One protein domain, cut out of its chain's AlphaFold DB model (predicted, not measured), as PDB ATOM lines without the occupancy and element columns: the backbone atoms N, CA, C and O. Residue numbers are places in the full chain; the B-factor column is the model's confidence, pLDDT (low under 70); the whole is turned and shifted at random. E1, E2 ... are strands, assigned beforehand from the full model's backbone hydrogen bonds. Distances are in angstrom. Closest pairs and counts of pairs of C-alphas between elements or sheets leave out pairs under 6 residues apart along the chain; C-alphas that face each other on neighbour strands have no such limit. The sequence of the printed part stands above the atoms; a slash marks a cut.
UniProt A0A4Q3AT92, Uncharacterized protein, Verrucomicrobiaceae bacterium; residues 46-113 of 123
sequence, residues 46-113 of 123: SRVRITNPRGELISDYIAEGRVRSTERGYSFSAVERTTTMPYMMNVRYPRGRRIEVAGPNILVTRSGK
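What this domain is: This is residues 46 to 113 of the 123 residues of an uncharacterized protein of Verrucomicrobiaceae bacterium (UniProt A0A4Q3AT92). One antiparallel sheet of five strands is strongly twisted and folded over on itself, like a barrel left open along one side. Its three long strands E2, E3 and E4 bend sharply at residues 65, 79 and 95, and their two halves lie partly face to face, while the short strands E1 and E5 extend the sheet beyond E2. The printed part has 68 residues with no named helix and five named strands, E1 to E5 along the chain; the sheet order is E4, E3, E2, E1, E5, and the class is all strand. It is compact, with a radius of gyration of the C-alphas of 11.3 A and spans of 31 by 28 by 18 A.

How they stand to each other: The inner strand E2, residues 57 to 69, bends by 122 degrees at residue 65. E3, residues 73 to 83, is its antiparallel neighbour at 129 degrees, and the two form a hairpin; N 62 and O 80 are 2.9 A apart and N 75 and O 68 are 2.8 A apart, within hydrogen-bond range. E3 bends by 112 degrees at residue 79. The edge strand E4, residues 89 to 102, forms a hairpin with E3, antiparallel at 148 degrees, with N 91 and O 81 at 2.8 A and N 101 and O 74 at 2.9 A. E4 bends by 124 degrees at residue 95. E1, residues 46 to 51, forms a hairpin with E2, antiparallel at 141 degrees, with N 48 and O 61 at 2.8 A. The strands E1, E2, E3 and E4 make a meander, each strand the antiparallel neighbour of the one before. The other edge strand, E5, residues 106 to 111, is the antiparallel neighbour of E1 at 153 degrees, with N 47 and O 109 at 2.7 A. E4 and E5 are apart. The closest C-alphas of E3 and E5 are those of Gly 73 and Ile 106, 8.0 A apart.

Where its parts are: E2 is 20.4 A from first to last C-alpha, E4 20.1 A, E3 18.4 A, E1 16.1 A and E5 15.2 A. E1 begins at C-alpha 46, (109.952, -52.895, 47.540). E4, the longest strand by residues, begins at C-alpha 89, (115.597, -35.118, 42.187). E5 ends at C-alpha 111, (114.310, -53.852, 49.252).

The domain as a whole: The two C-alphas farthest apart are those of Arg 54 and Arg 95, 33.0 A, and those of the first and last printed residues, Ser 46 and Lys 113, are 8.6 A apart. The printed part has no cut, and its four links between strands are tight. The mean pLDDT of the printed part is 94.2, and no printed residue is under 70.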
ATOM      1  N   SER A  46     109.677 -52.476  48.911       96.38
ATOM      2  CA  SER A  46     109.952 -52.895  47.540       96.38
ATOM      3  C   SER A  46     110.521 -51.721  46.768       96.38
ATOM      4  O   SER A  46     110.055 -50.593  46.905       96.38
ATOM      5  N   ARG A  47     111.536 -51.980  45.957       97.19
ATOM      6  CA  ARG A  47     112.070 -51.021  45.007       97.19
ATOM      7  C   ARG A  47     111.310 -51.164  43.692       97.19
ATOM      8  O   ARG A  47     111.185 -52.272  43.174       97.19
ATOM      9  N   VAL A  48     110.787 -50.058  43.176       97.12
ATOM     10  CA  VAL A  48     110.062 -49.997  41.902       97.12
ATOM     11  C   VAL A  48     110.849 -49.110  40.953       97.12
ATOM     12  O   VAL A  48     110.886 -47.889  41.101       97.12
ATOM     13  N   ARG A  49     111.485 -49.738  39.972       96.69
ATOM     14  CA  ARG A  49     112.327 -49.083  38.981       96.69
ATOM     15  C   ARG A  49     111.559 -48.903  37.681       96.69
ATOM     16  O   ARG A  49     111.042 -49.871  37.135       96.69
ATOM     17  N   ILE A  50     111.529 -47.677  37.180       95.25
ATOM     18  CA  ILE A  50     110.884 -47.322  35.917       95.25
ATOM     19  C   ILE A  50     111.964 -46.929  34.926       95.25
ATOM     20  O   ILE A  50     112.739 -46.000  35.180       95.25
ATOM     21  N   THR A  51     111.990 -47.613  33.790       95.31
ATOM     22  CA  THR A  51     112.920 -47.320  32.702       95.31
ATOM     23  C   THR A  51     112.178 -46.891  31.445       95.31
ATOM     24  O   THR A  51     110.977 -47.117  31.289       95.31
ATOM     25  N   ASN A  52     112.889 -46.254  30.523       92.88
ATOM     26  CA  ASN A  52     112.387 -46.061  29.167       92.88
ATOM     27  C   ASN A  52     112.561 -47.360  28.340       92.88
ATOM     28  O   ASN A  52     113.163 -48.323  28.826       92.88
ATOM     29  N   PRO A  53     112.067 -47.414  27.087       93.50
ATOM     30  CA  PRO A  53     112.257 -48.579  26.215       93.50
ATOM     31  C   PRO A  53     113.719 -48.923  25.888       93.50
ATOM     32  O   PRO A  53     113.987 -50.019  25.414       93.50
ATOM     33  N   ARG A  54     114.669 -48.008  26.135       94.19
ATOM     34  CA  ARG A  54     116.114 -48.241  25.973       94.19
ATOM     35  C   ARG A  54     116.768 -48.814  27.238       94.19
ATOM     36  O   ARG A  54     117.969 -49.047  27.244       94.19
ATOM     37  N   GLY A  55     116.001 -49.018  28.311       91.31
ATOM     38  CA  GLY A  55     116.505 -49.476  29.607       91.31
ATOM     39  C   GLY A  55     117.112 -48.368  30.475       91.31
ATOM     40  O   GLY A  55     117.612 -48.651  31.563       91.31
ATOM     41  N   GLU A  56     117.049 -47.105  30.046       93.88
ATOM     42  CA  GLU A  56     117.568 -45.977  30.820       93.88
ATOM     43  C   GLU A  56     116.619 -45.663  31.985       93.88
ATOM     44  O   GLU A  56     115.395 -45.624  31.822       93.88
ATOM     45  N   LEU A  57     117.180 -45.435  33.174       93.88
ATOM     46  CA  LEU A  57     116.418 -45.166  34.391       93.88
ATOM     47  C   LEU A  57     115.722 -43.803  34.319       93.88
ATOM     48  O   LEU A  57     116.389 -42.775  34.357       93.88
ATOM     49  N   ILE A  58     114.389 -43.791  34.332       93.81
ATOM     50  CA  ILE A  58     113.592 -42.560  34.445       93.81
ATOM     51  C   ILE A  58     113.438 -42.188  35.922       93.81
ATOM     52  O   ILE A  58     113.677 -41.051  36.330       93.81
ATOM     53  N   SER A  59     113.039 -43.166  36.736       95.56
ATOM     54  CA  SER A  59     112.835 -42.962  38.168       95.56
ATOM     55  C   SER A  59     112.877 -44.268  38.948       95.56
ATOM     56  O   SER A  59     112.453 -45.314  38.456       95.56
ATOM     57  N   ASP A  60     113.349 -44.181  40.182       96.94
ATOM     58  CA  ASP A  60     113.448 -45.265  41.152       96.94
ATOM     59  C   ASP A  60     112.624 -44.891  42.391       96.94
ATOM     60  O   ASP A  60     112.771 -43.795  42.937       96.94
ATOM     61  N   TYR A  61     111.723 -45.769  42.814       97.50
ATOM     62  CA  TYR A  61     110.867 -45.563  43.977       97.50
ATOM     63  C   TYR A  61     111.162 -46.602  45.045       97.50
ATOM     64  O   TYR A  61     111.360 -47.779  44.746       97.50
ATOM     65  N   ILE A  62     111.065 -46.189  46.306       97.69
ATOM     66  CA  ILE A  62     110.950 -47.116  47.431       97.69
ATOM     67  C   ILE A  62     109.499 -47.108  47.898       97.69
ATOM     68  O   ILE A  62     108.986 -46.086  48.363       97.69
ATOM     69  N   ALA A  63     108.832 -48.245  47.738       96.94
ATOM     70  CA  ALA A  63     107.456 -48.475  48.135       96.94
ATOM     71  C   ALA A  63     107.382 -49.162  49.503       96.94
ATOM     72  O   ALA A  63     108.130 -50.101  49.775       96.94
ATOM     73  N   GLU A  64     106.445 -48.718  50.334       94.88
ATOM     74  CA  GLU A  64     106.051 -49.368  51.579       94.88
ATOM     75  C   GLU A  64     104.806 -50.237  51.348       94.88
ATOM     76  O   GLU A  64     103.816 -49.809  50.745       94.88
ATOM     77  N   GLY A  65     104.845 -51.468  51.855       91.81
ATOM     78  CA  GLY A  65     103.748 -52.424  51.761       91.81
ATOM     79  C   GLY A  65     103.721 -53.176  50.429       91.81
ATOM     80  O   GLY A  65     104.756 -53.544  49.875       91.81
ATOM     81  N   ARG A  66     102.510 -53.471  49.941       91.69
ATOM     82  CA  ARG A  66     102.298 -54.243  48.708       91.69
ATOM     83  C   ARG A  66     102.225 -53.326  47.488       91.69
ATOM     84  O   ARG A  66     101.469 -52.357  47.488       91.69
ATOM     85  N   VAL A  67     102.924 -53.709  46.423       95.31
ATOM     86  CA  VAL A  67     102.747 -53.146  45.078       95.31
ATOM     87  C   VAL A  67     101.616 -53.908  44.389       95.31
ATOM     88  O   VAL A  67     101.655 -55.136  44.312       95.31
ATOM     89  N   ARG A  68     100.578 -53.201  43.934       95.62
ATOM     90  CA  ARG A  68      99.404 -53.797  43.280       95.62
ATOM     91  C   ARG A  68      99.477 -53.564  41.780       95.62
ATOM     92  O   ARG A  68      99.726 -52.440  41.355       95.62
ATOM     93  N   SER A  69      99.230 -54.611  40.999       94.12
ATOM     94  CA  SER A  69      98.995 -54.457  39.563       94.12
ATOM     95  C   SER A  69      97.652 -53.760  39.322       94.12
ATOM     96  O   SER A  69      96.719 -53.902  40.115       94.12
ATOM     97  N   THR A  70      97.572 -52.999  38.242       94.44
ATOM     98  CA  THR A  70      96.385 -52.288  37.745       94.44
ATOM     99  C   THR A  70      96.266 -52.550  36.245       94.44
ATOM    100  O   THR A  70      97.191 -53.082  35.638       94.44
ATOM    101  N   GLU A  71      95.168 -52.135  35.614       93.12
ATOM    102  CA  GLU A  71      94.981 -52.322  34.166       93.12
ATOM    103  C   GLU A  71      96.078 -51.662  33.312       93.12
ATOM    104  O   GLU A  71      96.367 -52.125  32.215       93.12
ATOM    105  N   ARG A  72      96.698 -50.579  33.804       90.38
ATOM    106  CA  ARG A  72      97.664 -49.768  33.039       90.38
ATOM    107  C   ARG A  72      99.110 -49.888  33.532       90.38
ATOM    108  O   ARG A  72     100.015 -49.382  32.870       90.38
ATOM    109  N   GLY A  73      99.341 -50.532  34.676       93.56
ATOM    110  CA  GLY A  73     100.655 -50.638  35.314       93.56
ATOM    111  C   GLY A  73     100.543 -50.983  36.797       93.56
ATOM    112  O   GLY A  73      99.931 -51.989  37.143       93.56
ATOM    113  N   TYR A  74     101.079 -50.154  37.695       95.94
ATOM    114  CA  TYR A  74     101.152 -50.461  39.129       95.94
ATOM    115  C   TYR A  74     100.723 -49.302  40.029       95.94
ATOM    116  O   TYR A  74     101.055 -48.146  39.772       95.94
ATOM    117  N   SER A  75     100.070 -49.629  41.149       97.06
ATOM    118  CA  SER A  75      99.774 -48.704  42.246       97.06
ATOM    119  C   SER A  75     100.447 -49.152  43.544       97.06
ATOM    120  O   SER A  75     100.413 -50.330  43.911       97.06
ATOM    121  N   PHE A  76     101.070 -48.210  44.251       96.75
ATOM    122  CA  PHE A  76     101.799 -48.460  45.496       96.75
ATOM    123  C   PHE A  76     101.889 -47.199  46.367       96.75
ATOM    124  O   PHE A  76     101.595 -46.094  45.913       96.75
ATOM    125  N   SER A  77     102.287 -47.357  47.633       97.19
ATOM    126  CA  SER A  77     102.592 -46.237  48.533       97.19
ATOM    127  C   SER A  77     104.098 -45.989  48.534       97.19
ATOM    128  O   SER A  77     104.849 -46.810  49.043       97.19
ATOM    129  N   ALA A  78     104.559 -44.897  47.930       97.44
ATOM    130  CA  ALA A  78     105.971 -44.536  47.886       97.44
ATOM    131  C   ALA A  78     106.377 -43.740  49.127       97.44
ATOM    132  O   ALA A  78     105.705 -42.775  49.482       97.44
ATOM    133  N   VAL A  79     107.507 -44.086  49.732       97.12
ATOM    134  CA  VAL A  79     108.145 -43.289  50.793       97.12
ATOM    135  C   VAL A  79     109.304 -42.462  50.252       97.12
ATOM    136  O   VAL A  79     109.612 -41.410  50.794       97.12
ATOM    137  N   GLU A  80     109.906 -42.875  49.140       97.62
ATOM    138  CA  GLU A  80     110.999 -42.153  48.492       97.62
ATOM    139  C   GLU A  80     110.898 -42.286  46.974       97.62
ATOM    140  O   GLU A  80     110.443 -43.311  46.454       97.62
ATOM    141  N   ARG A  81     111.318 -41.239  46.268       97.06
ATOM    142  CA  ARG A  81     111.465 -41.210  44.817       97.06
ATOM    143  C   ARG A  81     112.789 -40.551  44.461       97.06
ATOM    144  O   ARG A  81     113.011 -39.401  44.824       97.06
ATOM    145  N   THR A  82     113.566 -41.220  43.628       97.19
ATOM    146  CA  THR A  82     114.723 -40.659  42.935       97.19
ATOM    147  C   THR A  82     114.401 -40.571  41.449       97.19
ATOM    148  O   THR A  82     114.027 -41.559  40.828       97.19
ATOM    149  N   THR A  83     114.501 -39.383  40.867       95.31
ATOM    150  CA  THR A  83     114.367 -39.149  39.420       95.31
ATOM    151  C   THR A  83     115.758 -38.931  38.844       95.31
ATOM    152  O   THR A  83     116.595 -38.324  39.512       95.31
ATOM    153  N   THR A  84     116.004 -39.428  37.638       92.31
ATOM    154  CA  THR A  84     117.291 -39.271  36.942       92.31
ATOM    155  C   THR A  84     117.278 -38.020  36.048       92.31
ATOM    156  O   THR A  84     116.345 -37.218  36.081       92.31
ATOM    157  N   MET A  85     118.337 -37.838  35.259       87.06
ATOM    158  CA  MET A  85     118.485 -36.789  34.249       87.06
ATOM    159  C   MET A  85     117.248 -36.636  33.341       87.06
ATOM    160  O   MET A  85     116.565 -37.621  33.057       87.06
ATOM    161  N   PRO A  86     116.977 -35.418  32.835       86.25
ATOM    162  CA  PRO A  86     117.762 -34.188  33.024       86.25
ATOM    163  C   PRO A  86     117.492 -33.465  34.354       86.25
ATOM    164  O   PRO A  86     118.234 -32.557  34.710       86.25
ATOM    165  N   TYR A  87     116.473 -33.878  35.110       87.44
ATOM    166  CA  TYR A  87     116.067 -33.222  36.357       87.44
ATOM    167  C   TYR A  87     116.217 -34.183  37.533       87.44
ATOM    168  O   TYR A  87     115.237 -34.729  38.049       87.44
ATOM    169  N   MET A  88     117.471 -34.401  37.935       92.69
ATOM    170  CA  MET A  88     117.769 -35.280  39.057       92.69
ATOM    171  C   MET A  88     117.162 -34.716  40.343       92.69
ATOM    172  O   MET A  88     117.396 -33.568  40.717       92.69
ATOM    173  N   MET A  89     116.358 -35.533  41.014       95.81
ATOM    174  CA  MET A  89     115.597 -35.118  42.187       95.81
ATOM    175  C   MET A  89     115.413 -36.303  43.123       95.81
ATOM    176  O   MET A  89     114.926 -37.344  42.689       95.81
ATOM    177  N   ASN A  90     115.715 -36.117  44.407       96.75
ATOM    178  CA  ASN A  90     115.315 -37.037  45.468       96.75
ATOM    179  C   ASN A  90     114.192 -36.391  46.294       96.75
ATOM    180  O   ASN A  90     114.368 -35.304  46.844       96.75
ATOM    181  N   VAL A  91     113.029 -37.041  46.347       96.75
ATOM    182  CA  VAL A  91     111.865 -36.611  47.130       96.75
ATOM    183  C   VAL A  91     111.526 -37.681  48.152       96.75
ATOM    184  O   VAL A  91     111.383 -38.855  47.810       96.75
ATOM    185  N   ARG A  92     111.310 -37.254  49.394       96.81
ATOM    186  CA  ARG A  92     110.878 -38.107  50.504       96.81
ATOM    187  C   ARG A  92     109.425 -37.812  50.862       96.81
ATOM    188  O   ARG A  92     108.995 -36.660  50.861       96.81
ATOM    189  N   TYR A  93     108.678 -38.854  51.202       95.56
ATOM    190  CA  TYR A  93     107.272 -38.808  51.595       95.56
ATOM    191  C   TYR A  93     107.126 -39.444  52.987       95.56
ATOM    192  O   TYR A  93     106.848 -40.639  53.086       95.56
ATOM    193  N   PRO A  94     107.292 -38.674  54.083       89.31
ATOM    194  CA  PRO A  94     107.302 -39.217  55.449       89.31
ATOM    195  C   PRO A  94     106.046 -40.001  55.844       89.31
ATOM    196  O   PRO A  94     106.095 -40.856  56.718       89.31
ATOM    197  N   ARG A  95     104.905 -39.709  55.209       88.62
ATOM    198  CA  ARG A  95     103.616 -40.376  55.461       88.62
ATOM    199  C   ARG A  95     103.216 -41.355  54.353       88.62
ATOM    200  O   ARG A  95     102.069 -41.790  54.312       88.62
ATOM    201  N   GLY A  96     104.139 -41.652  53.439       92.69
ATOM    202  CA  GLY A  96     103.838 -42.308  52.177       92.69
ATOM    203  C   GLY A  96     103.062 -41.397  51.219       92.69
ATOM    204  O   GLY A  96     102.340 -40.479  51.614       92.69
ATOM    205  N   ARG A  97     103.215 -41.640  49.922       96.44
ATOM    206  CA  ARG A  97     102.425 -41.020  48.859       96.44
ATOM    207  C   ARG A  97     101.890 -42.120  47.968       96.44
ATOM    208  O   ARG A  97     102.661 -42.926  47.458       96.44
ATOM    209  N   ARG A  98     100.578 -42.146  47.741       96.81
ATOM    210  CA  ARG A  98     100.004 -43.068  46.760       96.81
ATOM    211  C   ARG A  98     100.470 -42.663  45.365       96.81
ATOM    212  O   ARG A  98     100.265 -41.524  44.950       96.81
ATOM    213  N   ILE A  99     101.110 -43.598  44.683       97.19
ATOM    214  CA  ILE A  99     101.633 -43.454  43.332       97.19
ATOM    215  C   ILE A  99     100.931 -44.475  42.441       97.19
ATOM    216  O   ILE A  99     100.625 -45.594  42.862       97.19
ATOM    217  N   GLU A 100     100.673 -44.061  41.209       96.69
ATOM    218  CA  GLU A 100     100.239 -44.922  40.124       96.69
ATOM    219  C   GLU A 100     101.148 -44.657  38.931       96.69
ATOM    220  O   GLU A 100     101.407 -43.505  38.575       96.69
ATOM    221  N   VAL A 101     101.691 -45.726  38.365       93.88
ATOM    222  CA  VAL A 101     102.612 -45.673  37.235       93.88
ATOM    223  C   VAL A 101     102.052 -46.572  36.158       93.88
ATOM    224  O   VAL A 101     101.867 -47.763  36.393       93.88
ATOM    225  N   ALA A 102     101.852 -46.011  34.973       92.75
ATOM    226  CA  ALA A 102     101.530 -46.776  33.784       92.75
ATOM    227  C   ALA A 102     102.789 -47.036  32.950       92.75
ATOM    228  O   ALA A 102     103.634 -46.149  32.813       92.75
ATOM    229  N   GLY A 103     102.898 -48.230  32.370       87.00
ATOM    230  CA  GLY A 103     103.937 -48.523  31.383       87.00
ATOM    231  C   GLY A 103     104.489 -49.951  31.426       87.00
ATOM    232  O   GLY A 103     104.380 -50.632  32.443       87.00
ATOM    233  N   PRO A 104     105.118 -50.400  30.324       83.88
ATOM    234  CA  PRO A 104     105.620 -51.769  30.195       83.88
ATOM    235  C   PRO A 104     106.992 -51.999  30.853       83.88
ATOM    236  O   PRO A 104     107.383 -53.137  31.078       83.88
ATOM    237  N   ASN A 105     107.733 -50.934  31.170       92.12
ATOM    238  CA  ASN A 105     109.134 -51.001  31.595       92.12
ATOM    239  C   ASN A 105     109.281 -50.725  33.099       92.12
ATOM    240  O   ASN A 105     109.908 -49.745  33.516       92.12
ATOM    241  N   ILE A 106     108.629 -51.556  33.913       94.75
ATOM    242  CA  ILE A 106     108.591 -51.410  35.370       94.75
ATOM    243  C   ILE A 106     109.131 -52.688  36.008       94.75
ATOM    244  O   ILE A 106     108.593 -53.772  35.803       94.75
ATOM    245  N   LEU A 107     110.185 -52.555  36.810       94.19
ATOM    246  CA  LEU A 107     110.793 -53.649  37.558       94.19
ATOM    247  C   LEU A 107     110.504 -53.476  39.050       94.19
ATOM    248  O   LEU A 107     110.814 -52.437  39.629       94.19
ATOM    249  N   VAL A 108     109.957 -54.515  39.681       95.88
ATOM    250  CA  VAL A 108     109.677 -54.539  41.121       95.88
ATOM    251  C   VAL A 108     110.587 -55.559  41.793       95.88
ATOM    252  O   VAL A 108     110.565 -56.739  41.446       95.88
ATOM    253  N   THR A 109     111.373 -55.125  42.773       95.19
ATOM    254  CA  THR A 109     112.250 -55.997  43.566       95.19
ATOM    255  C   THR A 109     112.067 -55.745  45.055       95.19
ATOM    256  O   THR A 109     111.639 -54.673  45.475       95.19
ATOM    257  N   ARG A 110     112.370 -56.739  45.894       93.44
ATOM    258  CA  ARG A 110     112.374 -56.535  47.350       93.44
ATOM    259  C   ARG A 110     113.517 -55.601  47.733       93.44
ATOM    260  O   ARG A 110     114.593 -55.654  47.139       93.44
ATOM    261  N   SER A 111     113.289 -54.756  48.729       93.88
ATOM    262  CA  SER A 111     114.310 -53.852  49.252       93.88
ATOM    263  C   SER A 111     114.154 -53.674  50.760       93.88
ATOM    264  O   SER A 111     113.146 -54.076  51.338       93.88
ATOM    265  N   GLY A 112     115.169 -53.100  51.400       92.25
ATOM    266  CA  GLY A 112     115.101 -52.699  52.800       92.25
ATOM    267  C   GLY A 112     114.392 -51.357  52.976       92.25
ATOM    268  O   GLY A 112     114.161 -50.623  52.013       92.25
ATOM    269  N   LYS A 113     114.074 -51.028  54.231       92.12
ATOM    270  CA  LYS A 113     113.651 -49.677  54.616       92.12
ATOM    271  C   LYS A 113     114.780 -48.680  54.286       92.12
ATOM    272  O   LYS A 113     115.939 -49.005  54.556       92.12
TER     273      LYS A 113